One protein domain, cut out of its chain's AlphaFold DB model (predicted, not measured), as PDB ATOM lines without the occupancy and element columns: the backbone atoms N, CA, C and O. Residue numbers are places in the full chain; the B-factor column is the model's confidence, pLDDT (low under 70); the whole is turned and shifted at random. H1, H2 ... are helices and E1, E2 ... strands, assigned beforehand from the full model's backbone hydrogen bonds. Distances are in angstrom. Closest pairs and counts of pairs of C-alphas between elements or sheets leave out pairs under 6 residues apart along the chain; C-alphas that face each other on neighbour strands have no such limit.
ATOM      1  N   LEU A   3     214.256 202.523 189.377       92.94
ATOM      2  CA  LEU A   3     213.720 202.629 190.731       92.94
ATOM      3  C   LEU A   3     212.238 202.284 190.645       92.94
ATOM      4  O   LEU A   3     211.531 202.920 189.869       92.94
ATOM      5  N   ASP A   4     211.799 201.274 191.390       93.44
ATOM      6  CA  ASP A   4     210.402 200.838 191.451       93.44
ATOM      7  C   ASP A   4     209.913 200.954 192.898       93.44
ATOM      8  O   ASP A   4     210.606 200.530 193.830       93.44
ATOM      9  N   HIS A   5     208.747 201.562 193.087       92.12
ATOM     10  CA  HIS A   5     208.071 201.643 194.371       92.12
ATOM     11  C   HIS A   5     206.569 201.477 194.160       92.12
ATOM     12  O   HIS A   5     205.925 202.329 193.554       92.12
ATOM     13  N   LEU A   6     206.018 200.362 194.655       91.25
ATOM     14  CA  LEU A   6     204.586 200.044 194.588       91.25
ATOM     15  C   LEU A   6     204.002 200.129 193.162       91.25
ATOM     16  O   LEU A   6     202.843 200.479 192.977       91.25
ATOM     17  N   GLY A   7     204.801 199.779 192.146       90.50
ATOM     18  CA  GLY A   7     204.386 199.795 190.741       90.50
ATOM     19  C   GLY A   7     204.668 201.103 189.996       90.50
ATOM     20  O   GLY A   7     204.561 201.107 188.768       90.50
ATOM     21  N   HIS A   8     205.099 202.156 190.695       94.38
ATOM     22  CA  HIS A   8     205.586 203.401 190.099       94.38
ATOM     23  C   HIS A   8     207.082 203.318 189.825       94.38
ATOM     24  O   HIS A   8     207.852 202.827 190.653       94.38
ATOM     25  N   ARG A   9     207.509 203.790 188.654       95.75
ATOM     26  CA  ARG A   9     208.868 203.615 188.144       95.75
ATOM     27  C   ARG A   9     209.509 204.903 187.668       95.75
ATOM     28  O   ARG A   9     208.956 205.631 186.844       95.75
ATOM     29  N   ILE A  10     210.770 205.061 188.065       96.62
ATOM     30  CA  ILE A  10     211.721 205.970 187.426       96.62
ATOM     31  C   ILE A  10     212.747 205.145 186.663       96.62
ATOM     32  O   ILE A  10     213.436 204.293 187.232       96.62
ATOM     33  N   VAL A  11     212.881 205.423 185.373       97.56
ATOM     34  CA  VAL A  11     213.860 204.780 184.500       97.56
ATOM     35  C   VAL A  11     214.989 205.756 184.207       97.56
ATOM     36  O   VAL A  11     214.795 206.799 183.590       97.56
ATOM     37  N   PHE A  12     216.200 205.382 184.610       97.06
ATOM     38  CA  PHE A  12     217.435 206.060 184.238       97.06
ATOM     39  C   PHE A  12     218.096 205.296 183.099       97.06
ATOM     40  O   PHE A  12     218.751 204.271 183.330       97.06
ATOM     41  N   ALA A  13     217.894 205.791 181.878       95.69
ATOM     42  CA  ALA A  13     218.387 205.160 180.661       95.69
ATOM     43  C   ALA A  13     219.890 205.388 180.416       95.69
ATOM     44  O   ALA A  13     220.516 204.602 179.712       95.69
ATOM     45  N   ALA A  14     220.484 206.422 181.027       93.38
ATOM     46  CA  ALA A  14     221.869 206.833 180.764       93.38
ATOM     47  C   ALA A  14     222.115 206.988 179.248       93.38
ATOM     48  O   ALA A  14     221.276 207.560 178.561       93.38
ATOM     49  N   ASP A  15     223.216 206.473 178.710       94.38
ATOM     50  CA  ASP A  15     223.517 206.505 177.272       94.38
ATOM     51  C   ASP A  15     223.074 205.224 176.547       94.38
ATOM     52  O   ASP A  15     223.726 204.776 175.610       94.38
ATOM     53  N   SER A  16     221.984 204.587 176.993       94.25
ATOM     54  CA  SER A  16     221.545 203.323 176.396       94.25
ATOM     55  C   SER A  16     221.140 203.464 174.922       94.25
ATOM     56  O   SER A  16     220.347 204.343 174.580       94.25
ATOM     57  N   GLU A  17     221.604 202.541 174.088       95.00
ATOM     58  CA  GLU A  17     221.388 202.467 172.644       95.00
ATOM     59  C   GLU A  17     220.312 201.438 172.253       95.00
ATOM     60  O   GLU A  17     219.919 200.575 173.044       95.00
ATOM     61  N   ILE A  18     219.849 201.483 170.999       95.69
ATOM     62  CA  ILE A  18     218.790 200.593 170.490       95.69
ATOM     63  C   ILE A  18     219.054 199.097 170.721       95.69
ATOM     64  O   ILE A  18     218.127 198.419 171.177       95.69
ATOM     65  N   PRO A  19     220.258 198.536 170.484       95.31
ATOM     66  CA  PRO A  19     220.501 197.116 170.748       95.31
ATOM     67  C   PRO A  19     220.256 196.730 172.212       95.31
ATOM     68  O   PRO A  19     219.709 195.666 172.498       95.31
ATOM     69  N   GLN A  20     220.590 197.622 173.147       96.31
ATOM     70  CA  GLN A  20     220.388 197.396 174.578       96.31
ATOM     71  C   GLN A  20     218.899 197.471 174.934       96.31
ATOM     72  O   GLN A  20     218.413 196.657 175.716       96.31
ATOM     73  N   TRP A  21     218.142 198.379 174.311       96.69
ATOM     74  CA  TRP A  21     216.686 198.420 174.460       96.69
ATOM     75  C   TRP A  21     215.993 197.190 173.882       96.69
ATOM     76  O   TRP A  21     215.042 196.694 174.487       96.69
ATOM     77  N   ARG A  22     216.467 196.660 172.747       97.06
ATOM     78  CA  ARG A  22     215.966 195.399 172.175       97.06
ATOM     79  C   ARG A  22     216.204 194.240 173.133       97.06
ATOM     80  O   ARG A  22     215.282 193.473 173.393       97.06
ATOM     81  N   GLU A  23     217.387 194.172 173.735       97.44
ATOM     82  CA  GLU A  23     217.693 193.167 174.752       97.44
ATOM     83  C   GLU A  23     216.797 193.305 175.995       97.44
ATOM     84  O   GLU A  23     216.244 192.316 176.477       97.44
ATOM     85  N   ILE A  24     216.572 194.529 176.487       96.25
ATOM     86  CA  ILE A  24     215.644 194.791 177.601       96.25
ATOM     87  C   ILE A  24     214.221 194.338 177.245       96.25
ATOM     88  O   ILE A  24     213.560 193.690 178.058       96.25
ATOM     89  N   TYR A  25     213.745 194.651 176.040       97.75
ATOM     90  CA  TYR A  25     212.420 194.252 175.568       97.75
ATOM     91  C   TYR A  25     212.279 192.726 175.470       97.75
ATOM     92  O   TYR A  25     211.294 192.167 175.958       97.75
ATOM     93  N   ASN A  26     213.294 192.040 174.932       97.69
ATOM     94  CA  ASN A  26     213.340 190.579 174.836       97.69
ATOM     95  C   ASN A  26     213.313 189.919 176.221       97.69
ATOM     96  O   ASN A  26     212.488 189.041 176.474       97.69
ATOM     97  N   ARG A  27     214.152 190.383 177.157       97.00
ATOM     98  CA  ARG A  27     214.181 189.876 178.545       97.00
ATOM     99  C   ARG A  27     212.868 190.092 179.281       97.00
ATOM    100  O   ARG A  27     212.519 189.317 180.165       97.00
ATOM    101  N   ARG A  28     212.119 191.126 178.902       95.44
ATOM    102  CA  ARG A  28     210.775 191.405 179.421       95.44
ATOM    103  C   ARG A  28     209.680 190.672 178.647       95.44
ATOM    104  O   ARG A  28     208.518 191.057 178.745       95.44
ATOM    105  N   GLN A  29     210.034 189.615 177.913       97.31
ATOM    106  CA  GLN A  29     209.110 188.781 177.145       97.31
ATOM    107  C   GLN A  29     208.253 189.615 176.190       97.31
ATOM    108  O   GLN A  29     207.039 189.429 176.105       97.31
ATOM    109  N   TYR A  30     208.884 190.577 175.512       96.88
ATOM    110  CA  TYR A  30     208.236 191.464 174.547       96.88
ATOM    111  C   TYR A  30     207.118 192.324 175.157       96.88
ATOM    112  O   TYR A  30     206.186 192.739 174.471       96.88
ATOM    113  N   LYS A  31     207.193 192.606 176.463       96.94
ATOM    114  CA  LYS A  31     206.278 193.532 177.135       96.94
ATOM    115  C   LYS A  31     206.878 194.929 177.156       96.94
ATOM    116  O   LYS A  31     208.026 195.117 177.556       96.94
ATOM    117  N   LYS A  32     206.071 195.930 176.802       96.69
ATOM    118  CA  LYS A  32     206.445 197.350 176.869       96.69
ATOM    119  C   LYS A  32     206.860 197.751 178.290       96.69
ATOM    120  O   LYS A  32     206.314 197.249 179.279       96.69
ATOM    121  N   LEU A  33     207.901 198.569 178.427       96.88
ATOM    122  CA  LEU A  33     208.317 199.143 179.708       96.88
ATOM    123  C   LEU A  33     207.509 200.404 179.933       96.88
ATOM    124  O   LEU A  33     207.683 201.379 179.218       96.88
ATOM    125  N   THR A  34     206.621 200.375 180.915       96.88
ATOM    126  CA  THR A  34     205.900 201.565 181.352       96.88
ATOM    127  C   THR A  34     206.622 202.170 182.548       96.88
ATOM    128  O   THR A  34     207.092 201.438 183.432       96.88
ATOM    129  N   CYS A  35     206.742 203.492 182.562       97.38
ATOM    130  CA  CYS A  35     207.296 204.242 183.679       97.38
ATOM    131  C   CYS A  35     206.605 205.593 183.827       97.38
ATOM    132  O   CYS A  35     206.089 206.143 182.856       97.38
ATOM    133  N   ASP A  36     206.612 206.119 185.042       97.75
ATOM    134  CA  ASP A  36     206.091 207.446 185.330       97.75
ATOM    135  C   ASP A  36     207.117 208.491 184.881       97.75
ATOM    136  O   ASP A  36     206.780 209.433 184.175       97.75
ATOM    137  N   VAL A  37     208.400 208.286 185.208       98.12
ATOM    138  CA  VAL A  37     209.478 209.215 184.843       98.12
ATOM    139  C   VAL A  37     210.589 208.500 184.085       98.12
ATOM    140  O   VAL A  37     211.196 207.550 184.575       98.12
ATOM    141  N   LEU A  38     210.924 209.018 182.910       98.38
ATOM    142  CA  LEU A  38     212.070 208.603 182.115       98.38
ATOM    143  C   LEU A  38     213.129 209.704 182.111       98.38
ATOM    144  O   LEU A  38     212.895 210.782 181.572       98.38
ATOM    145  N   ALA A  39     214.329 209.426 182.617       97.88
ATOM    146  CA  ALA A  39     215.506 210.197 182.227       97.88
ATOM    147  C   ALA A  39     215.925 209.729 180.828       97.88
ATOM    148  O   ALA A  39     216.421 208.610 180.666       97.88
ATOM    149  N   VAL A  40     215.647 210.570 179.830       97.44
ATOM    150  CA  VAL A  40     215.736 210.235 178.402       97.44
ATOM    151  C   VAL A  40     217.169 209.838 178.043       97.44
ATOM    152  O   VAL A  40     218.106 210.532 178.461       97.44
ATOM    153  N   PRO A  41     217.363 208.757 177.264       95.69
ATOM    154  CA  PRO A  41     218.693 208.304 176.910       95.69
ATOM    155  C   PRO A  41     219.489 209.367 176.151       95.69
ATOM    156  O   PRO A  41     218.940 210.142 175.362       95.69
ATOM    157  N   HIS A  42     220.796 209.391 176.394       93.88
ATOM    158  CA  HIS A  42     221.762 210.208 175.668       93.88
ATOM    159  C   HIS A  42     221.417 211.704 175.593       93.88
ATOM    160  O   HIS A  42     221.612 212.359 174.568       93.88
ATOM    161  N   HIS A  43     220.835 212.254 176.665       93.94
ATOM    162  CA  HIS A  43     220.383 213.651 176.734       93.94
ATOM    163  C   HIS A  43     219.359 214.029 175.639       93.94
ATOM    164  O   HIS A  43     219.238 215.199 175.268       93.94
ATOM    165  N   GLY A  44     218.643 213.041 175.087       93.12
ATOM    166  CA  GLY A  44     217.791 213.202 173.909       93.12
ATOM    167  C   GLY A  44     218.564 213.306 172.591       93.12
ATOM    168  O   GLY A  44     218.080 213.925 171.650       93.12
ATOM    169  N   GLY A  45     219.792 212.788 172.533       90.12
ATOM    170  CA  GLY A  45     220.586 212.624 171.315       90.12
ATOM    171  C   GLY A  45     220.244 211.353 170.537       90.12
ATOM    172  O   GLY A  45     219.247 210.690 170.810       90.12
ATOM    173  N   LEU A  46     221.087 211.000 169.557       84.50
ATOM    174  CA  LEU A  46     220.941 209.723 168.849       84.50
ATOM    175  C   LEU A  46     221.298 208.574 169.779       84.50
ATOM    176  O   LEU A  46     222.342 208.594 170.418       84.50
ATOM    177  N   VAL A  47     220.474 207.539 169.760       83.31
ATOM    178  CA  VAL A  47     220.731 206.262 170.437       83.31
ATOM    179  C   VAL A  47     221.224 205.208 169.433       83.31
ATOM    180  O   VAL A  47     220.808 204.055 169.487       83.31
ATOM    181  N   ASN A  48     222.063 205.638 168.474       79.12
ATOM    182  CA  ASN A  48     222.408 204.900 167.246       79.12
ATOM    183  C   ASN A  48     221.160 204.414 166.485       79.12
ATOM    184  O   ASN A  48     221.067 203.264 166.069       79.12
ATOM    185  N   ALA A  49     220.186 205.315 166.344       70.44
ATOM    186  CA  ALA A  49     218.861 205.056 165.789       70.44
ATOM    187  C   ALA A  49     218.599 205.868 164.518       70.44
ATOM    188  O   ALA A  49     218.915 207.060 164.472       70.44
ATOM    189  N   GLY A  50     217.946 205.242 163.535       75.62
ATOM    190  CA  GLY A  50     217.163 205.949 162.515       75.62
ATOM    191  C   GLY A  50     215.733 206.239 162.996       75.62
ATOM    192  O   GLY A  50     215.354 205.851 164.101       75.62
ATOM    193  N   GLY A  51     214.905 206.883 162.163       79.81
ATOM    194  CA  GLY A  51     213.509 207.208 162.518       79.81
ATOM    195  C   GLY A  51     212.688 205.987 162.960       79.81
ATOM    196  O   GLY A  51     212.084 206.003 164.028       79.81
ATOM    197  N   VAL A  52     212.791 204.881 162.214       84.06
ATOM    198  CA  VAL A  52     212.107 203.607 162.513       84.06
ATOM    199  C   VAL A  52     212.486 203.038 163.887       84.06
ATOM    200  O   VAL A  52     211.658 202.424 164.561       84.06
ATOM    201  N   ASP A  53     213.727 203.237 164.335       92.50
ATOM    202  CA  ASP A  53     214.163 202.752 165.645       92.50
ATOM    203  C   ASP A  53     213.617 203.609 166.794       92.50
ATOM    204  O   ASP A  53     213.324 203.071 167.864       92.50
ATOM    205  N   LEU A  54     213.441 204.921 166.585       92.56
ATOM    206  CA  LEU A  54     212.782 205.796 167.561       92.56
ATOM    207  C   LEU A  54     211.292 205.462 167.687       92.56
ATOM    208  O   LEU A  54     210.776 205.421 168.807       92.56
ATOM    209  N   ASP A  55     210.622 205.178 166.569       93.81
ATOM    210  CA  ASP A  55     209.237 204.699 166.567       93.81
ATOM    211  C   ASP A  55     209.130 203.392 167.351       93.81
ATOM    212  O   ASP A  55     208.359 203.290 168.302       93.81
ATOM    213  N   TRP A  56     209.978 202.408 167.038       96.31
ATOM    214  CA  TRP A  56     210.007 201.147 167.774       96.31
ATOM    215  C   TRP A  56     210.258 201.356 169.278       96.31
ATOM    216  O   TRP A  56     209.549 200.768 170.106       96.31
ATOM    217  N   LEU A  57     211.224 202.204 169.644       96.50
ATOM    218  CA  LEU A  57     211.572 202.462 171.039       96.50
ATOM    219  C   LEU A  57     210.374 203.019 171.817       96.50
ATOM    220  O   LEU A  57     210.008 202.449 172.845       96.50
ATOM    221  N   TYR A  58     209.740 204.084 171.324       95.88
ATOM    222  CA  TYR A  58     208.688 204.792 172.063       95.88
ATOM    223  C   TYR A  58     207.270 204.221 171.847       95.88
ATOM    224  O   TYR A  58     206.387 204.390 172.695       95.88
ATOM    225  N   ASP A  59     207.035 203.449 170.782       94.25
ATOM    226  CA  ASP A  59     205.731 202.818 170.536       94.25
ATOM    227  C   ASP A  59     205.654 201.406 171.105       94.25
ATOM    228  O   ASP A  59     204.616 201.022 171.655       94.25
ATOM    229  N   LYS A  60     206.741 200.632 171.024       96.06
ATOM    230  CA  LYS A  60     206.740 199.208 171.391       96.06
ATOM    231  C   LYS A  60     207.499 198.925 172.676       96.06
ATOM    232  O   LYS A  60     206.991 198.194 173.524       96.06
ATOM    233  N   ALA A  61     208.696 199.482 172.833       97.31
ATOM    234  CA  ALA A  61     209.599 199.057 173.897       97.31
ATOM    235  C   ALA A  61     209.412 199.824 175.211       97.31
ATOM    236  O   ALA A  61     209.532 199.224 176.279       97.31
ATOM    237  N   LEU A  62     209.086 201.117 175.152       97.19
ATOM    238  CA  LEU A  62     209.086 202.032 176.293       97.19
ATOM    239  C   LEU A  62     207.959 203.065 176.176       97.19
ATOM    240  O   LEU A  62     207.722 203.598 175.102       97.19
ATOM    241  N   SER A  63     207.270 203.371 177.271       96.88
ATOM    242  CA  SER A  63     206.412 204.557 177.396       96.88
ATOM    243  C   SER A  63     206.649 205.233 178.734       96.88
ATOM    244  O   SER A  63     206.840 204.562 179.752       96.88
ATOM    245  N   ALA A  64     206.597 206.559 178.715       97.94
ATOM    246  CA  ALA A  64     206.797 207.403 179.878       97.94
ATOM    247  C   ALA A  64     205.682 208.444 179.966       97.94
ATOM    248  O   ALA A  64     205.314 209.021 178.944       97.94
ATOM    249  N   GLU A  65     205.182 208.706 181.170       97.88
ATOM    250  CA  GLU A  65     204.281 209.840 181.403       97.88
ATOM    251  C   GLU A  65     205.062 211.162 181.385       97.88
ATOM    252  O   GLU A  65     204.681 212.116 180.707       97.88
ATOM    253  N   PHE A  66     206.213 211.193 182.059       98.25
ATOM    254  CA  PHE A  66     207.134 212.321 182.095       98.25
ATOM    255  C   PHE A  66     208.486 211.924 181.513       98.25
ATOM    256  O   PHE A  66     209.084 210.922 181.905       98.25
ATOM    257  N   ALA A  67     209.019 212.746 180.614       98.12
ATOM    258  CA  ALA A  67     210.338 212.549 180.029       98.12
ATOM    259  C   ALA A  67     211.254 213.734 180.358       98.12
ATOM    260  O   ALA A  67     210.999 214.880 179.984       98.12
ATOM    261  N   VAL A  68     212.336 213.438 181.077       98.00
ATOM    262  CA  VAL A  68     213.337 214.395 181.543       98.00
ATOM    263  C   VAL A  68     214.539 214.378 180.607       98.00
ATOM    264  O   VAL A  68     215.306 213.415 180.557       98.00
ATOM    265  N   LEU A  69     214.732 215.481 179.895       97.19
ATOM    266  CA  LEU A  69     215.903 215.745 179.071       97.19
ATOM    267  C   LEU A  69     216.978 216.417 179.930       97.19
ATOM    268  O   LEU A  69     216.868 217.588 180.306       97.19
ATOM    269  N   SER A  70     218.041 215.672 180.235       94.38
ATOM    270  CA  SER A  70     219.199 216.196 180.967       94.38
ATOM    271  C   SER A  70     220.101 217.011 180.039       94.38
ATOM    272  O   SER A  70     221.147 216.535 179.616       94.38
ATOM    273  N   VAL A  71     219.707 218.231 179.697       93.06
ATOM    274  CA  VAL A  71     220.422 219.114 178.761       93.06
ATOM    275  C   VAL A  71     221.048 220.313 179.475       93.06
ATOM    276  O   VAL A  71     220.734 220.603 180.635       93.06
ATOM    277  N   GLY A  72     221.963 221.002 178.791       89.12
ATOM    278  CA  GLY A  72     222.689 222.161 179.312       89.12
ATOM    279  C   GLY A  72     222.550 223.397 178.426       89.12
ATOM    280  O   GLY A  72     222.344 223.282 177.221       89.12
ATOM    281  N   THR A  73     222.732 224.582 179.012       89.38
ATOM    282  CA  THR A  73     222.662 225.867 178.289       89.38
ATOM    283  C   THR A  73     223.822 226.123 177.340       89.38
ATOM    284  O   THR A  73     223.698 226.904 176.397       89.38
ATOM    285  N   ARG A  74     224.956 225.446 177.538       84.50
ATOM    286  CA  ARG A  74     226.073 225.520 176.594       84.50
ATOM    287  C   ARG A  74     225.615 225.053 175.215       84.50
ATOM    288  O   ARG A  74     224.929 224.041 175.098       84.50
ATOM    289  N   LYS A  75     226.045 225.774 174.176       80.69
ATOM    290  CA  LYS A  75     225.728 225.445 172.786       80.69
ATOM    291  C   LYS A  75     226.143 224.005 172.497       80.69
ATOM    292  O   LYS A  75     227.329 223.687 172.465       80.69
ATOM    293  N   ASN A  76     225.152 223.154 172.275       84.12
ATOM    294  CA  ASN A  76     225.354 221.783 171.857       84.12
ATOM    295  C   ASN A  76     224.373 221.479 170.722       84.12
ATOM    296  O   ASN A  76     223.201 221.215 170.981       84.12
ATOM    297  N   PRO A  77     224.818 221.526 169.456       81.00
ATOM    298  CA  PRO A  77     223.911 221.304 168.333       81.00
ATOM    299  C   PRO A  77     223.343 219.876 168.317       81.00
ATOM    300  O   PRO A  77     222.305 219.636 167.700       81.00
ATOM    301  N   LYS A  78     223.997 218.934 169.012       87.56
ATOM    302  CA  LYS A  78     223.628 217.519 169.024       87.56
ATOM    303  C   LYS A  78     222.522 217.180 170.025       87.56
ATOM    304  O   LYS A  78     221.922 216.126 169.850       87.56
ATOM    305  N   HIS A  79     222.242 218.024 171.031       91.94
ATOM    306  CA  HIS A  79     221.278 217.699 172.093       91.94
ATOM    307  C   HIS A  79     220.400 218.895 172.523       91.94
ATOM    308  O   HIS A  79     220.914 220.003 172.683       91.94
ATOM    309  N   PRO A  80     219.101 218.674 172.793       94.69
ATOM    310  CA  PRO A  80     218.349 217.493 172.380       94.69
ATOM    311  C   PRO A  80     218.125 217.526 170.857       94.69
ATOM    312  O   PRO A  80     218.228 218.574 170.206       94.69
ATOM    313  N   ARG A  81     217.856 216.367 170.268       93.75
ATOM    314  CA  ARG A  81     217.462 216.237 168.865       93.75
ATOM    315  C   ARG A  81     215.971 216.472 168.701       93.75
ATOM    316  O   ARG A  81     215.181 216.052 169.543       93.75
ATOM    317  N   GLU A  82     215.606 217.162 167.630       93.88
ATOM    318  CA  GLU A  82     214.221 217.564 167.374       93.88
ATOM    319  C   GLU A  82     213.350 216.345 167.101       93.88
ATOM    320  O   GLU A  82     212.263 216.234 167.651       93.88
ATOM    321  N   GLU A  83     213.876 215.370 166.360       93.19
ATOM    322  CA  GLU A  83     213.216 214.102 166.074       93.19
ATOM    323  C   GLU A  83     212.934 213.278 167.344       93.19
ATOM    324  O   GLU A  83     211.880 212.655 167.464       93.19
ATOM    325  N   VAL A  84     213.832 213.322 168.337       95.00
ATOM    326  CA  VAL A  84     213.635 212.637 169.626       95.00
ATOM    327  C   VAL A  84     212.582 213.360 170.460       95.00
ATOM    328  O   VAL A  84     211.696 212.720 171.024       95.00
ATOM    329  N   VAL A  85     212.652 214.695 170.514       96.06
ATOM    330  CA  VAL A  85     211.658 215.535 171.196       96.06
ATOM    331  C   VAL A  85     210.268 215.322 170.594       96.06
ATOM    332  O   VAL A  85     209.325 215.049 171.333       96.06
ATOM    333  N   ALA A  86     210.154 215.363 169.266       94.62
ATOM    334  CA  ALA A  86     208.909 215.131 168.549       94.62
ATOM    335  C   ALA A  86     208.338 213.738 168.842       94.62
ATOM    336  O   ALA A  86     207.153 213.617 169.145       94.62
ATOM    337  N   ARG A  87     209.167 212.683 168.828       94.12
ATOM    338  CA  ARG A  87     208.691 211.331 169.153       94.12
ATOM    339  C   ARG A  87     208.213 211.178 170.588       94.12
ATOM    340  O   ARG A  87     207.179 210.549 170.800       94.12
ATOM    341  N   LEU A  88     208.903 211.768 171.559       96.06
ATOM    342  CA  LEU A  88     208.455 211.751 172.953       96.06
ATOM    343  C   LEU A  88     207.094 212.443 173.110       96.06
ATOM    344  O   LEU A  88     206.194 211.870 173.722       96.06
ATOM    345  N   LEU A  89     206.914 213.616 172.496       95.94
ATOM    346  CA  LEU A  89     205.636 214.336 172.506       95.94
ATOM    347  C   LEU A  89     204.516 213.506 171.868       95.94
ATOM    348  O   LEU A  89     203.464 213.329 172.475       95.94
ATOM    349  N   THR A  90     204.751 212.935 170.684       95.31
ATOM    350  CA  THR A  90     203.752 212.105 169.991       95.31
ATOM    351  C   THR A  90     203.458 210.797 170.730       95.31
ATOM    352  O   THR A  90     202.352 210.275 170.624       95.31
ATOM    353  N   SER A  91     204.399 210.276 171.526       95.44
ATOM    354  CA  SER A  91     204.141 209.142 172.430       95.44
ATOM    355  C   SER A  91     203.293 209.504 173.660       95.44
ATOM    356  O   SER A  91     202.955 208.620 174.445       95.44
ATOM    357  N   GLY A  92     202.940 210.785 173.824       96.19
ATOM    358  CA  GLY A  92     202.121 211.301 174.921       96.19
ATOM    359  C   GLY A  92     202.909 211.726 176.161       96.19
ATOM    360  O   GLY A  92     202.297 212.011 177.188       96.19
ATOM    361  N   ALA A  93     204.242 211.782 176.093       97.62
ATOM    362  CA  ALA A  93     205.053 212.155 177.244       97.62
ATOM    363  C   ALA A  93     205.047 213.674 177.468       97.62
ATOM    364  O   ALA A  93     205.233 214.471 176.543       97.62
ATOM    365  N   THR A  94     204.946 214.081 178.729       97.75
ATOM    366  CA  THR A  94     205.171 215.465 179.145       97.75
ATOM    367  C   THR A  94     206.667 215.718 179.303       97.75
ATOM    368  O   THR A  94     207.344 215.074 180.108       97.75
ATOM    369  N   LEU A  95     207.196 216.681 178.547       97.62
ATOM    370  CA  LEU A  95     208.623 216.999 178.559       97.62
ATOM    371  C   LEU A  95     209.015 217.966 179.678       97.62
ATOM    372  O   LEU A  95     208.377 218.998 179.908       97.62
ATOM    373  N   LEU A  96     210.136 217.641 180.319       96.88
ATOM    374  CA  LEU A  96     210.817 218.433 181.336       96.88
ATOM    375  C   LEU A  96     212.303 218.521 180.966       96.88
ATOM    376  O   LEU A  96     212.896 217.539 180.524       96.88
ATOM    377  N   CYS A  97     212.927 219.681 181.162       95.31
ATOM    378  CA  CYS A  97     214.343 219.884 180.842       95.31
ATOM    379  C   CYS A  97     215.090 220.421 182.059       95.31
ATOM    380  O   CYS A  97     214.594 221.303 182.758       95.31
ATOM    381  N   THR A  98     216.315 219.953 182.285       92.69
ATOM    382  CA  THR A  98     217.154 220.457 183.385       92.69
ATOM    383  C   THR A  98     217.596 221.907 183.172       92.69
ATOM    384  O   THR A  98     217.659 222.678 184.128       92.69
ATOM    385  N   GLN A  99     217.894 222.301 181.929       92.00
ATOM    386  CA  GLN A  99     218.327 223.654 181.557       92.00
ATOM    387  C   GLN A  99     217.683 224.096 180.233       92.00
ATOM    388  O   GLN A  99     217.291 223.249 179.429       92.00
ATOM    389  N   LEU A 100     217.591 225.411 179.988       91.00
ATOM    390  CA  LEU A 100     217.328 225.934 178.641       91.00
ATOM    391  C   LEU A 100     218.508 225.616 177.733       91.00
ATOM    392  O   LEU A 100     219.649 225.701 178.176       91.00
ATOM    393  N   THR A 101     218.235 225.356 176.457       91.75
ATOM    394  CA  THR A 101     219.250 225.232 175.405       91.75
ATOM    395  C   THR A 101     219.124 226.383 174.413       91.75
ATOM    396  O   THR A 101     218.097 227.062 174.357       91.75
ATOM    397  N   SER A 102     220.140 226.564 173.567       90.81
ATOM    398  CA  SER A 102     220.078 227.508 172.443       90.81
ATOM    399  C   SER A 102     219.052 227.126 171.369       90.81
ATOM    400  O   SER A 102     218.909 227.855 170.403       90.81
ATOM    401  N   LYS A 103     218.397 225.962 171.494       92.31
ATOM    402  CA  LYS A 103     217.290 225.549 170.625       92.31
ATOM    403  C   LYS A 103     215.922 225.961 171.169       92.31
ATOM    404  O   LYS A 103     214.924 225.637 170.553       92.31
ATOM    405  N   CYS A 104     215.865 226.554 172.361       92.56
ATOM    406  CA  CYS A 104     214.616 227.022 172.966       92.56
ATOM    407  C   CYS A 104     214.528 228.552 173.030       92.56
ATOM    408  O   CYS A 104     213.450 229.089 173.277       92.56
ATOM    409  N   HIS A 105     215.667 229.234 172.912       92.12
ATOM    410  CA  HIS A 105     215.802 230.683 172.983       92.12
ATOM    411  C   HIS A 105     217.200 231.069 172.468       92.12
ATOM    412  O   HIS A 105     218.186 230.440 172.864       92.12
ATOM    413  N   ASP A 106     217.318 232.126 171.660       90.19
ATOM    414  CA  ASP A 106     218.592 232.495 171.009       90.19
ATOM    415  C   ASP A 106     219.664 232.941 172.010       90.19
ATOM    416  O   ASP A 106     220.849 232.639 171.873       90.19
ATOM    417  N   THR A 107     219.232 233.642 173.062       87.75
ATOM    418  CA  THR A 107     220.111 234.151 174.129       87.75
ATOM    419  C   THR A 107     219.640 233.701 175.522       87.75
ATOM    420  O   THR A 107     219.087 234.509 176.272       87.75
ATOM    421  N   PRO A 108     219.811 232.418 175.909       86.44
ATOM    422  CA  PRO A 108     219.273 231.891 177.169       86.44
ATOM    423  C   PRO A 108     219.759 232.627 178.424       86.44
ATOM    424  O   PRO A 108     219.066 232.647 179.436       86.44
ATOM    425  N   SER A 109     220.936 233.259 178.373       83.44
ATOM    426  CA  SER A 109     221.509 234.019 179.493       83.44
ATOM    427  C   SER A 109     220.635 235.190 179.957       83.44
ATOM    428  O   SER A 109     220.738 235.577 181.121       83.44
ATOM    429  N   MET A 110     219.758 235.726 179.100       85.12
ATOM    430  CA  MET A 110     218.797 236.772 179.484       85.12
ATOM    431  C   MET A 110     217.697 236.257 180.417       85.12
ATOM    432  O   MET A 110     217.047 237.049 181.090       85.12
ATOM    433  N   LEU A 111     217.517 234.938 180.498       84.25
ATOM    434  CA  LEU A 111     216.500 234.286 181.320       84.25
ATOM    435  C   LEU A 111     217.073 233.773 182.648       84.25
ATOM    436  O   LEU A 111     216.483 232.905 183.281       84.25
ATOM    437  N   HIS A 112     218.239 234.268 183.078       80.62
ATOM    438  CA  HIS A 112     218.861 233.855 184.336       80.62
ATOM    439  C   HIS A 112     217.996 234.232 185.554       80.62
ATOM    440  O   HIS A 112     217.563 235.379 185.660       80.62
ATOM    441  N   PRO A 113     217.843 233.346 186.557       73.06
ATOM    442  CA  PRO A 113     218.424 231.996 186.662       73.06
ATOM    443  C   PRO A 113     217.700 230.912 185.855       73.06
ATOM    444  O   PRO A 113     218.271 229.854 185.595       73.06
ATOM    445  N   SER A 114     216.436 231.164 185.541       77.31
ATOM    446  CA  SER A 114     215.509 230.305 184.811       77.31
ATOM    447  C   SER A 114     214.215 231.080 184.562       77.31
ATOM    448  O   SER A 114     213.990 232.114 185.192       77.31
ATOM    449  N   VAL A 115     213.317 230.552 183.721       79.38
ATOM    450  CA  VAL A 115     212.016 231.198 183.445       79.38
ATOM    451  C   VAL A 115     211.163 231.334 184.719       79.38
ATOM    452  O   VAL A 115     210.444 232.314 184.887       79.38
ATOM    453  N   LEU A 116     211.284 230.390 185.661       83.69
ATOM    454  CA  LEU A 116     210.702 230.490 187.007       83.69
ATOM    455  C   LEU A 116     211.780 230.552 188.075       83.69
ATOM    456  O   LEU A 116     212.834 229.942 187.924       83.69
ATOM    457  N   ARG A 117     211.490 231.173 189.223       80.94
ATOM    458  CA  ARG A 117     212.387 231.127 190.386       80.94
ATOM    459  C   ARG A 117     212.585 229.670 190.876       80.94
ATOM    460  O   ARG A 117     211.587 228.974 191.121       80.94
ATOM    461  N   PRO A 118     213.838 229.199 191.041       75.06
ATOM    462  CA  PRO A 118     214.140 227.882 191.609       75.06
ATOM    463  C   PRO A 118     213.648 227.740 193.056       75.06
ATOM    464  O   PRO A 118     213.685 228.714 193.811       75.06
ATOM    465  N   LEU A 119     213.216 226.532 193.446       75.94
ATOM    466  CA  LEU A 119     212.801 226.231 194.830       75.94
ATOM    467  C   LEU A 119     213.987 226.232 195.793       75.94
ATOM    468  O   LEU A 119     213.893 226.725 196.912       75.94
ATOM    469  N   LEU A 120     215.105 225.676 195.337       67.62
ATOM    470  CA  LEU A 120     216.360 225.650 196.067       67.62
ATOM    471  C   LEU A 120     217.393 226.454 195.274       67.62
ATOM    472  O   LEU A 120     217.408 226.374 194.040       67.62
ATOM    473  N   PRO A 121     218.267 227.227 195.944       61.88
ATOM    474  CA  PRO A 121     219.418 227.799 195.270       61.88
ATOM    475  C   PRO A 121     220.227 226.661 194.646       61.88
ATOM    476  O   PRO A 121     220.436 225.630 195.287       61.88
ATOM    477  N   PHE A 122     220.670 226.825 193.399       59.19
ATOM    478  CA  PHE A 122     221.450 225.782 192.739       59.19
ATOM    479  C   PHE A 122     222.692 225.460 193.582       59.19
ATOM    480  O   PHE A 122     223.552 226.320 193.807       59.19
ATOM    481  N   GLY A 123     222.794 224.209 194.037       51.66
ATOM    482  CA  GLY A 123     224.067 223.639 194.465       51.66
ATOM    483  C   GLY A 123     225.060 223.646 193.298       51.66
ATOM    484  O   GLY A 123     224.673 223.858 192.147       51.66
ATOM    485  N   ARG A 124     226.357 223.452 193.582       44.44
ATOM    486  CA  ARG A 124     227.401 223.361 192.544       44.44
ATOM    487  C   ARG A 124     226.913 222.433 191.423       44.44
ATOM    488  O   ARG A 124     226.532 221.300 191.707       44.44
ATOM    489  N   SER A 125     226.939 222.900 190.172       47.50
ATOM    490  CA  SER A 125     226.937 221.977 189.035       47.50
ATOM    491  C   SER A 125     228.034 220.944 189.301       47.50
ATOM    492  O   SER A 125     229.125 221.333 189.724       47.50
ATOM    493  N   ALA A 126     227.771 219.654 189.072       44.72
ATOM    494  CA  ALA A 126     228.809 218.618 189.147       44.72
ATOM    495  C   ALA A 126     230.003 218.938 188.220       44.72
ATOM    496  O   ALA A 126     231.108 218.433 188.401       44.72
ATOM    497  N   ASP A 127     229.789 219.843 187.262       44.03
ATOM    498  CA  ASP A 127     230.820 220.461 186.453       44.03
ATOM    499  C   ASP A 127     231.582 221.542 187.257       44.03
ATOM    500  O   ASP A 127     231.298 222.743 187.173       44.03
ATOM    501  N   ASN A 128     232.584 221.114 188.037       45.09
ATOM    502  CA  ASN A 128     233.531 221.992 188.751       45.09
ATOM    503  C   ASN A 128     234.273 222.977 187.815       45.09
ATOM    504  O   ASN A 128     234.914 223.915 188.293       45.09
ATOM    505  N   ALA A 129     234.185 222.799 186.491       48.72
ATOM    506  CA  ALA A 129     234.745 223.712 185.500       48.72
ATOM    507  C   ALA A 129     233.900 224.984 185.284       48.72
ATOM    508  O   ALA A 129     234.385 225.957 184.697       48.72
ATOM    509  N   VAL A 130     232.647 225.033 185.756       51.00
ATOM    510  CA  VAL A 130     231.795 226.227 185.632       51.00
ATOM    511  C   VAL A 130     232.194 227.260 186.693       51.00
ATOM    512  O   VAL A 130     231.565 227.394 187.740       51.00
ATOM    513  N   LYS A 131     233.245 228.040 186.408       52.06
ATOM    514  CA  LYS A 131     233.637 229.191 187.247       52.06
ATOM    515  C   LYS A 131     232.570 230.294 187.263       52.06
ATOM    516  O   LYS A 131     232.467 231.028 188.242       52.06
ATOM    517  N   ASN A 132     231.757 230.404 186.208       59.56
ATOM    518  CA  ASN A 132     230.705 231.412 186.091       59.56
ATOM    519  C   ASN A 132     229.316 230.764 186.108       59.56
ATOM    520  O   ASN A 132     228.873 230.204 185.116       59.56
ATOM    521  N   ARG A 133     228.600 230.858 187.230       60.88
ATOM    522  CA  ARG A 133     227.260 230.261 187.388       60.88
ATOM    523  C   ARG A 133     226.198 230.887 186.477       60.88
ATOM    524  O   ARG A 133     225.175 230.259 186.241       60.88
ATOM    525  N   ARG A 134     226.460 232.078 185.918       61.81
ATOM    526  CA  ARG A 134     225.519 232.811 185.053       61.81
ATOM    527  C   ARG A 134     225.287 232.163 183.681       61.81
ATOM    528  O   ARG A 134     224.430 232.635 182.947       61.81
ATOM    529  N   VAL A 135     226.045 231.123 183.320       70.25
ATOM    530  CA  VAL A 135     225.886 230.407 182.038       70.25
ATOM    531  C   VAL A 135     225.027 229.147 182.124       70.25
ATOM    532  O   VAL A 135     224.698 228.606 181.077       70.25
ATOM    533  N   CYS A 136     224.650 228.676 183.316       79.56
ATOM    534  CA  CYS A 136     223.731 227.546 183.470       79.56
ATOM    535  C   CYS A 136     222.344 228.080 183.820       79.56
ATOM    536  O   CYS A 136     222.132 228.560 184.931       79.56
ATOM    537  N   ILE A 137     221.418 228.005 182.871       87.38
ATOM    538  CA  ILE A 137     220.079 228.574 183.001       87.38
ATOM    539  C   ILE A 137     219.105 227.414 183.124       87.38
ATOM    540  O   ILE A 137     218.929 226.655 182.171       87.38
ATOM    541  N   GLY A 138     218.500 227.237 184.299       89.19
ATOM    542  CA  GLY A 138     217.456 226.225 184.486       89.19
ATOM    543  C   GLY A 138     216.301 226.481 183.517       89.19
ATOM    544  O   GLY A 138     216.088 227.631 183.159       89.19
ATOM    545  N   CYS A 139     215.566 225.450 183.092       91.38
ATOM    546  CA  CYS A 139     214.450 225.597 182.143       91.38
ATOM    547  C   CYS A 139     213.320 226.496 182.703       91.38
ATOM    548  O   CYS A 139     213.412 227.722 182.731       91.38
ATOM    549  N   ALA A 140     212.259 225.895 183.233       91.00
ATOM    550  CA  ALA A 140     211.198 226.599 183.941       91.00
ATOM    551  C   ALA A 140     211.267 226.298 185.445       91.00
ATOM    552  O   ALA A 140     210.329 225.794 186.052       91.00
ATOM    553  N   GLY A 141     212.413 226.625 186.053       85.75
ATOM    554  CA  GLY A 141     212.649 226.494 187.494       85.75
ATOM    555  C   GLY A 141     212.892 225.058 187.967       85.75
ATOM    556  O   GLY A 141     213.393 224.217 187.224       85.75
ATOM    557  N   THR A 142     212.584 224.798 189.242       87.88
ATOM    558  CA  THR A 142     212.727 223.477 189.878       87.88
ATOM    559  C   THR A 142     211.377 222.777 189.936       87.88
ATOM    560  O   THR A 142     210.426 223.350 190.467       87.88
ATOM    561  N   VAL A 143     211.341 221.530 189.474       91.44
ATOM    562  CA  VAL A 143     210.257 220.568 189.719       91.44
ATOM    563  C   VAL A 143     210.791 219.417 190.569       91.44
ATOM    564  O   VAL A 143     211.999 219.162 190.571       91.44
ATOM    565  N   VAL A 144     209.907 218.726 191.284       91.75
ATOM    566  CA  VAL A 144     210.262 217.556 192.099       91.75
ATOM    567  C   VAL A 144     209.365 216.398 191.694       91.75
ATOM    568  O   VAL A 144     208.146 216.520 191.743       91.75
ATOM    569  N   ALA A 145     209.967 215.282 191.286       92.19
ATOM    570  CA  ALA A 145     209.244 214.030 191.123       92.19
ATOM    571  C   ALA A 145     209.172 213.333 192.483       92.19
ATOM    572  O   ALA A 145     210.207 212.978 193.049       92.19
ATOM    573  N   ALA A 146     207.963 213.161 193.005       92.12
ATOM    574  CA  ALA A 146     207.712 212.428 194.234       92.12
ATOM    575  C   ALA A 146     206.950 211.147 193.905       92.12
ATOM    576  O   ALA A 146     205.954 211.185 193.183       92.12
ATOM    577  N   ILE A 147     207.436 210.030 194.438       91.19
ATOM    578  CA  ILE A 147     206.799 208.722 194.319       91.19
ATOM    579  C   ILE A 147     206.464 208.232 195.718       91.19
ATOM    580  O   ILE A 147     207.330 208.214 196.595       91.19
ATOM    581  N   ASP A 148     205.216 207.831 195.906       89.00
ATOM    582  CA  ASP A 148     204.722 207.201 197.122       89.00
ATOM    583  C   ASP A 148     203.640 206.163 196.785       89.00
ATOM    584  O   ASP A 148     203.450 205.795 195.626       89.00
ATOM    585  N   ALA A 149     202.940 205.662 197.804       88.19
ATOM    586  CA  ALA A 149     201.893 204.656 197.645       88.19
ATOM    587  C   ALA A 149     200.667 205.128 196.845       88.19
ATOM    588  O   ALA A 149     199.844 204.298 196.468       88.19
ATOM    589  N   THR A 150     200.514 206.434 196.624       88.31
ATOM    590  CA  THR A 150     199.378 207.014 195.896       88.31
ATOM    591  C   THR A 150     199.675 207.255 194.424       88.31
ATOM    592  O   THR A 150     198.739 207.406 193.640       88.31
ATOM    593  N   GLY A 151     200.951 207.324 194.037       89.19
ATOM    594  CA  GLY A 151     201.302 207.721 192.686       89.19
ATOM    595  C   GLY A 151     202.716 208.250 192.514       89.19
ATOM    596  O   GLY A 151     203.463 208.474 193.470       89.19
ATOM    597  N   CYS A 152     203.030 208.556 191.257       93.62
ATOM    598  CA  CYS A 152     204.044 209.535 190.904       93.62
ATOM    599  C   CYS A 152     203.379 210.898 190.683       93.62
ATOM    600  O   CYS A 152     202.425 211.020 189.917       93.62
ATOM    601  N   ARG A 153     203.908 211.948 191.313       94.25
ATOM    602  CA  ARG A 153     203.508 213.339 191.063       94.25
ATOM    603  C   ARG A 153     204.721 214.189 190.724       94.25
ATOM    604  O   ARG A 153     205.798 214.006 191.290       94.25
ATOM    605  N   ILE A 154     204.520 215.171 189.852       95.06
ATOM    606  CA  ILE A 154     205.508 216.215 189.586       95.06
ATOM    607  C   ILE A 154     205.054 217.502 190.275       95.06
ATOM    608  O   ILE A 154     204.127 218.184 189.831       95.06
ATOM    609  N   GLU A 155     205.704 217.850 191.378       93.94
ATOM    610  CA  GLU A 155     205.451 219.100 192.086       93.94
ATOM    611  C   GLU A 155     205.873 220.287 191.213       93.94
ATOM    612  O   GLU A 155     206.922 220.254 190.560       93.94
ATOM    613  N   ARG A 156     205.039 221.336 191.204       93.62
ATOM    614  CA  ARG A 156     205.176 222.531 190.351       93.62
ATOM    615  C   ARG A 156     205.062 222.280 188.848       93.62
ATOM    616  O   ARG A 156     205.427 223.149 188.053       93.62
ATOM    617  N   LEU A 157     204.520 221.133 188.428       95.38
ATOM    618  CA  LEU A 157     204.342 220.831 187.006       95.38
ATOM    619  C   LEU A 157     203.548 221.920 186.285       95.38
ATOM    620  O   LEU A 157     203.977 222.393 185.238       95.38
ATOM    621  N   ARG A 158     202.416 222.351 186.853       95.94
ATOM    622  CA  ARG A 158     201.550 223.360 186.230       95.94
ATOM    623  C   ARG A 158     202.270 224.687 186.023       95.94
ATOM    624  O   ARG A 158     202.194 225.250 184.936       95.94
ATOM    625  N   GLU A 159     202.983 225.169 187.040       95.31
ATOM    626  CA  GLU A 159     203.768 226.399 186.919       95.31
ATOM    627  C   GLU A 159     204.854 226.238 185.859       95.31
ATOM    628  O   GLU A 159     204.985 227.100 184.994       95.31
ATOM    629  N   HIS A 160     205.591 225.120 185.885       94.56
ATOM    630  CA  HIS A 160     206.616 224.824 184.889       94.56
ATOM    631  C   HIS A 160     206.041 224.875 183.468       94.56
ATOM    632  O   HIS A 160     206.566 225.601 182.626       94.56
ATOM    633  N   GLN A 161     204.963 224.131 183.195       95.75
ATOM    634  CA  GLN A 161     204.346 224.098 181.867       95.75
ATOM    635  C   GLN A 161     203.849 225.494 181.456       95.75
ATOM    636  O   GLN A 161     204.186 225.941 180.368       95.75
ATOM    637  N   SER A 162     203.193 226.236 182.356       95.19
ATOM    638  CA  SER A 162     202.734 227.607 182.088       95.19
ATOM    639  C   SER A 162     203.875 228.571 181.749       95.19
ATOM    640  O   SER A 162     203.696 229.468 180.924       95.19
ATOM    641  N   ALA A 163     205.046 228.420 182.370       93.56
ATOM    642  CA  ALA A 163     206.196 229.270 182.080       93.56
ATOM    643  C   ALA A 163     206.813 228.940 180.713       93.56
ATOM    644  O   ALA A 163     207.211 229.844 179.982       93.56
ATOM    645  N   VAL A 164     206.854 227.653 180.348       94.56
ATOM    646  CA  VAL A 164     207.260 227.213 179.004       94.56
ATOM    647  C   VAL A 164     206.279 227.728 177.948       94.56
ATOM    648  O   VAL A 164     206.719 228.238 176.922       94.56
ATOM    649  N   ASP A 165     204.974 227.654 178.209       94.62
ATOM    650  CA  ASP A 165     203.938 228.177 177.310       94.62
ATOM    651  C   ASP A 165     204.078 229.694 177.133       94.62
ATOM    652  O   ASP A 165     204.030 230.202 176.017       94.62
ATOM    653  N   THR A 166     204.336 230.418 178.227       93.00
ATOM    654  CA  THR A 166     204.603 231.863 178.185       93.00
ATOM    655  C   THR A 166     205.828 232.169 177.330       93.00
ATOM    656  O   THR A 166     205.774 233.055 176.485       93.00
ATOM    657  N   LEU A 167     206.918 231.414 177.502       91.75
ATOM    658  CA  LEU A 167     208.118 231.562 176.679       91.75
ATOM    659  C   LEU A 167     207.806 231.321 175.194       91.75
ATOM    660  O   LEU A 167     208.228 232.116 174.360       91.75
ATOM    661  N   ALA A 168     207.035 230.279 174.872       92.81
ATOM    662  CA  ALA A 168     206.618 229.966 173.503       92.81
ATOM    663  C   ALA A 168     205.699 231.033 172.880       92.81
ATOM    664  O   ALA A 168     205.717 231.223 171.670       92.81
ATOM    665  N   ALA A 169     204.905 231.736 173.694       90.31
ATOM    666  CA  ALA A 169     204.031 232.814 173.233       90.31
ATOM    667  C   ALA A 169     204.779 234.133 172.964       90.31
ATOM    668  O   ALA A 169     204.240 235.028 172.312       90.31
ATOM    669  N   THR A 170     206.008 234.284 173.467       84.44
ATOM    670  CA  THR A 170     206.842 235.460 173.184       84.44
ATOM    671  C   THR A 170     207.621 235.274 171.887       84.44
ATOM    672  O   THR A 170     208.138 234.195 171.624       84.44
TER     673      THR A 170
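What this domain is: This is residues 3 to 170 of the 197 residues of an uncharacterized protein of Novipirellula aureliae (UniProt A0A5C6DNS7). A twisted wall of five strands, E1 to E5, has the helices H1, H3 and H4 side by side along it, while the hairpin E6 and E7 covers part of it on the side away from H3 and H4. H6 lies by the edge strand E5; H5 and much of the long link after it lie toward the end far from H1, where residues 126 to 132 stick out. The printed part has 168 residues, with six named helices and seven named strands in the order E1 E2 H1 E3 H2 H3 E4 H4 E5 H5 E6 E7 H6. The large sheet, E1 E2 E3 E4 E5, is mixed, and the class is mixed, helices and strands. The whole is compact, with a radius of gyration of the C-alphas of 16.4 A and spans of 48 by 38 by 35 A.

How they stand to each other: The large sheet holds E1, residues 3 to 5; E2, residues 8 to 12; E3, residues 33 to 39; E4, residues 62 to 69; and E5, residues 94 to 97. E1 and E2 form an antiparallel hairpin, with N 3 and O 10 2.9 A apart; the neighbours E2 and E3 (N 11 and O 37, 2.8 A), E3 and E4 (N 38 and O 66, 2.8 A) and E4 and E5 (N 69 and O 96, 2.8 A) are parallel. E4 bends by 97 degrees at residue 65. H1, residues 18 to 27, H3, residues 51 to 61, and H4, residues 82 to 90, each only graze the sheet. H3 touches H1, closest at C-alphas 61 and 25, 5.8 A, at a shallow tilt of 24 degrees, the same way. H3 touches H4, closest at C-alphas 58 and 88, 7.0 A, at 34 degrees, only just short of steep, the same way. With H2, residues 41 to 44, these make three strand-helix-strand units, parallel neighbour strands joined through helices: E2, H1, E3; E3, H2 H3, E4; and E4, H4, E5, each with a right-handed crossover. H2 is on the sheet, over none of its strands. E6, residues 144 to 148, and E7, residues 151 to 155, are an antiparallel hairpin, with N 146 and O 153 2.9 A apart; their sheet and the large one form a sandwich, two sheets face to face, with planes 19 degrees apart. H6, residues 157 to 169, only grazes the large sheet, and H5, residues 108 to 111, is not on it. Every O i to N i+4 pair is within hydrogen-bond range in H1, H3, H4 and H6; H2 and H5 are too short for one.

Where its parts are: E1 begins at C-alpha 3, (213.720, 202.629, 190.731), and H6 ends at C-alpha 169, (204.031, 232.814, 173.233). From first to last C-alpha H6 measures 18.3 A, E4 15.6 A, H3 14.5 A and H1 14.2 A.

The domain as a whole: The two C-alphas farthest apart, those of Gln 29 and Met 110, are 49.0 A apart. The printed part has no cut; the links E4 to H4 and H5 to E6 are long, with 12 and 32 residues. Mean pLDDT of the printed part is 88.4, and residues 120 to 134 are under 70.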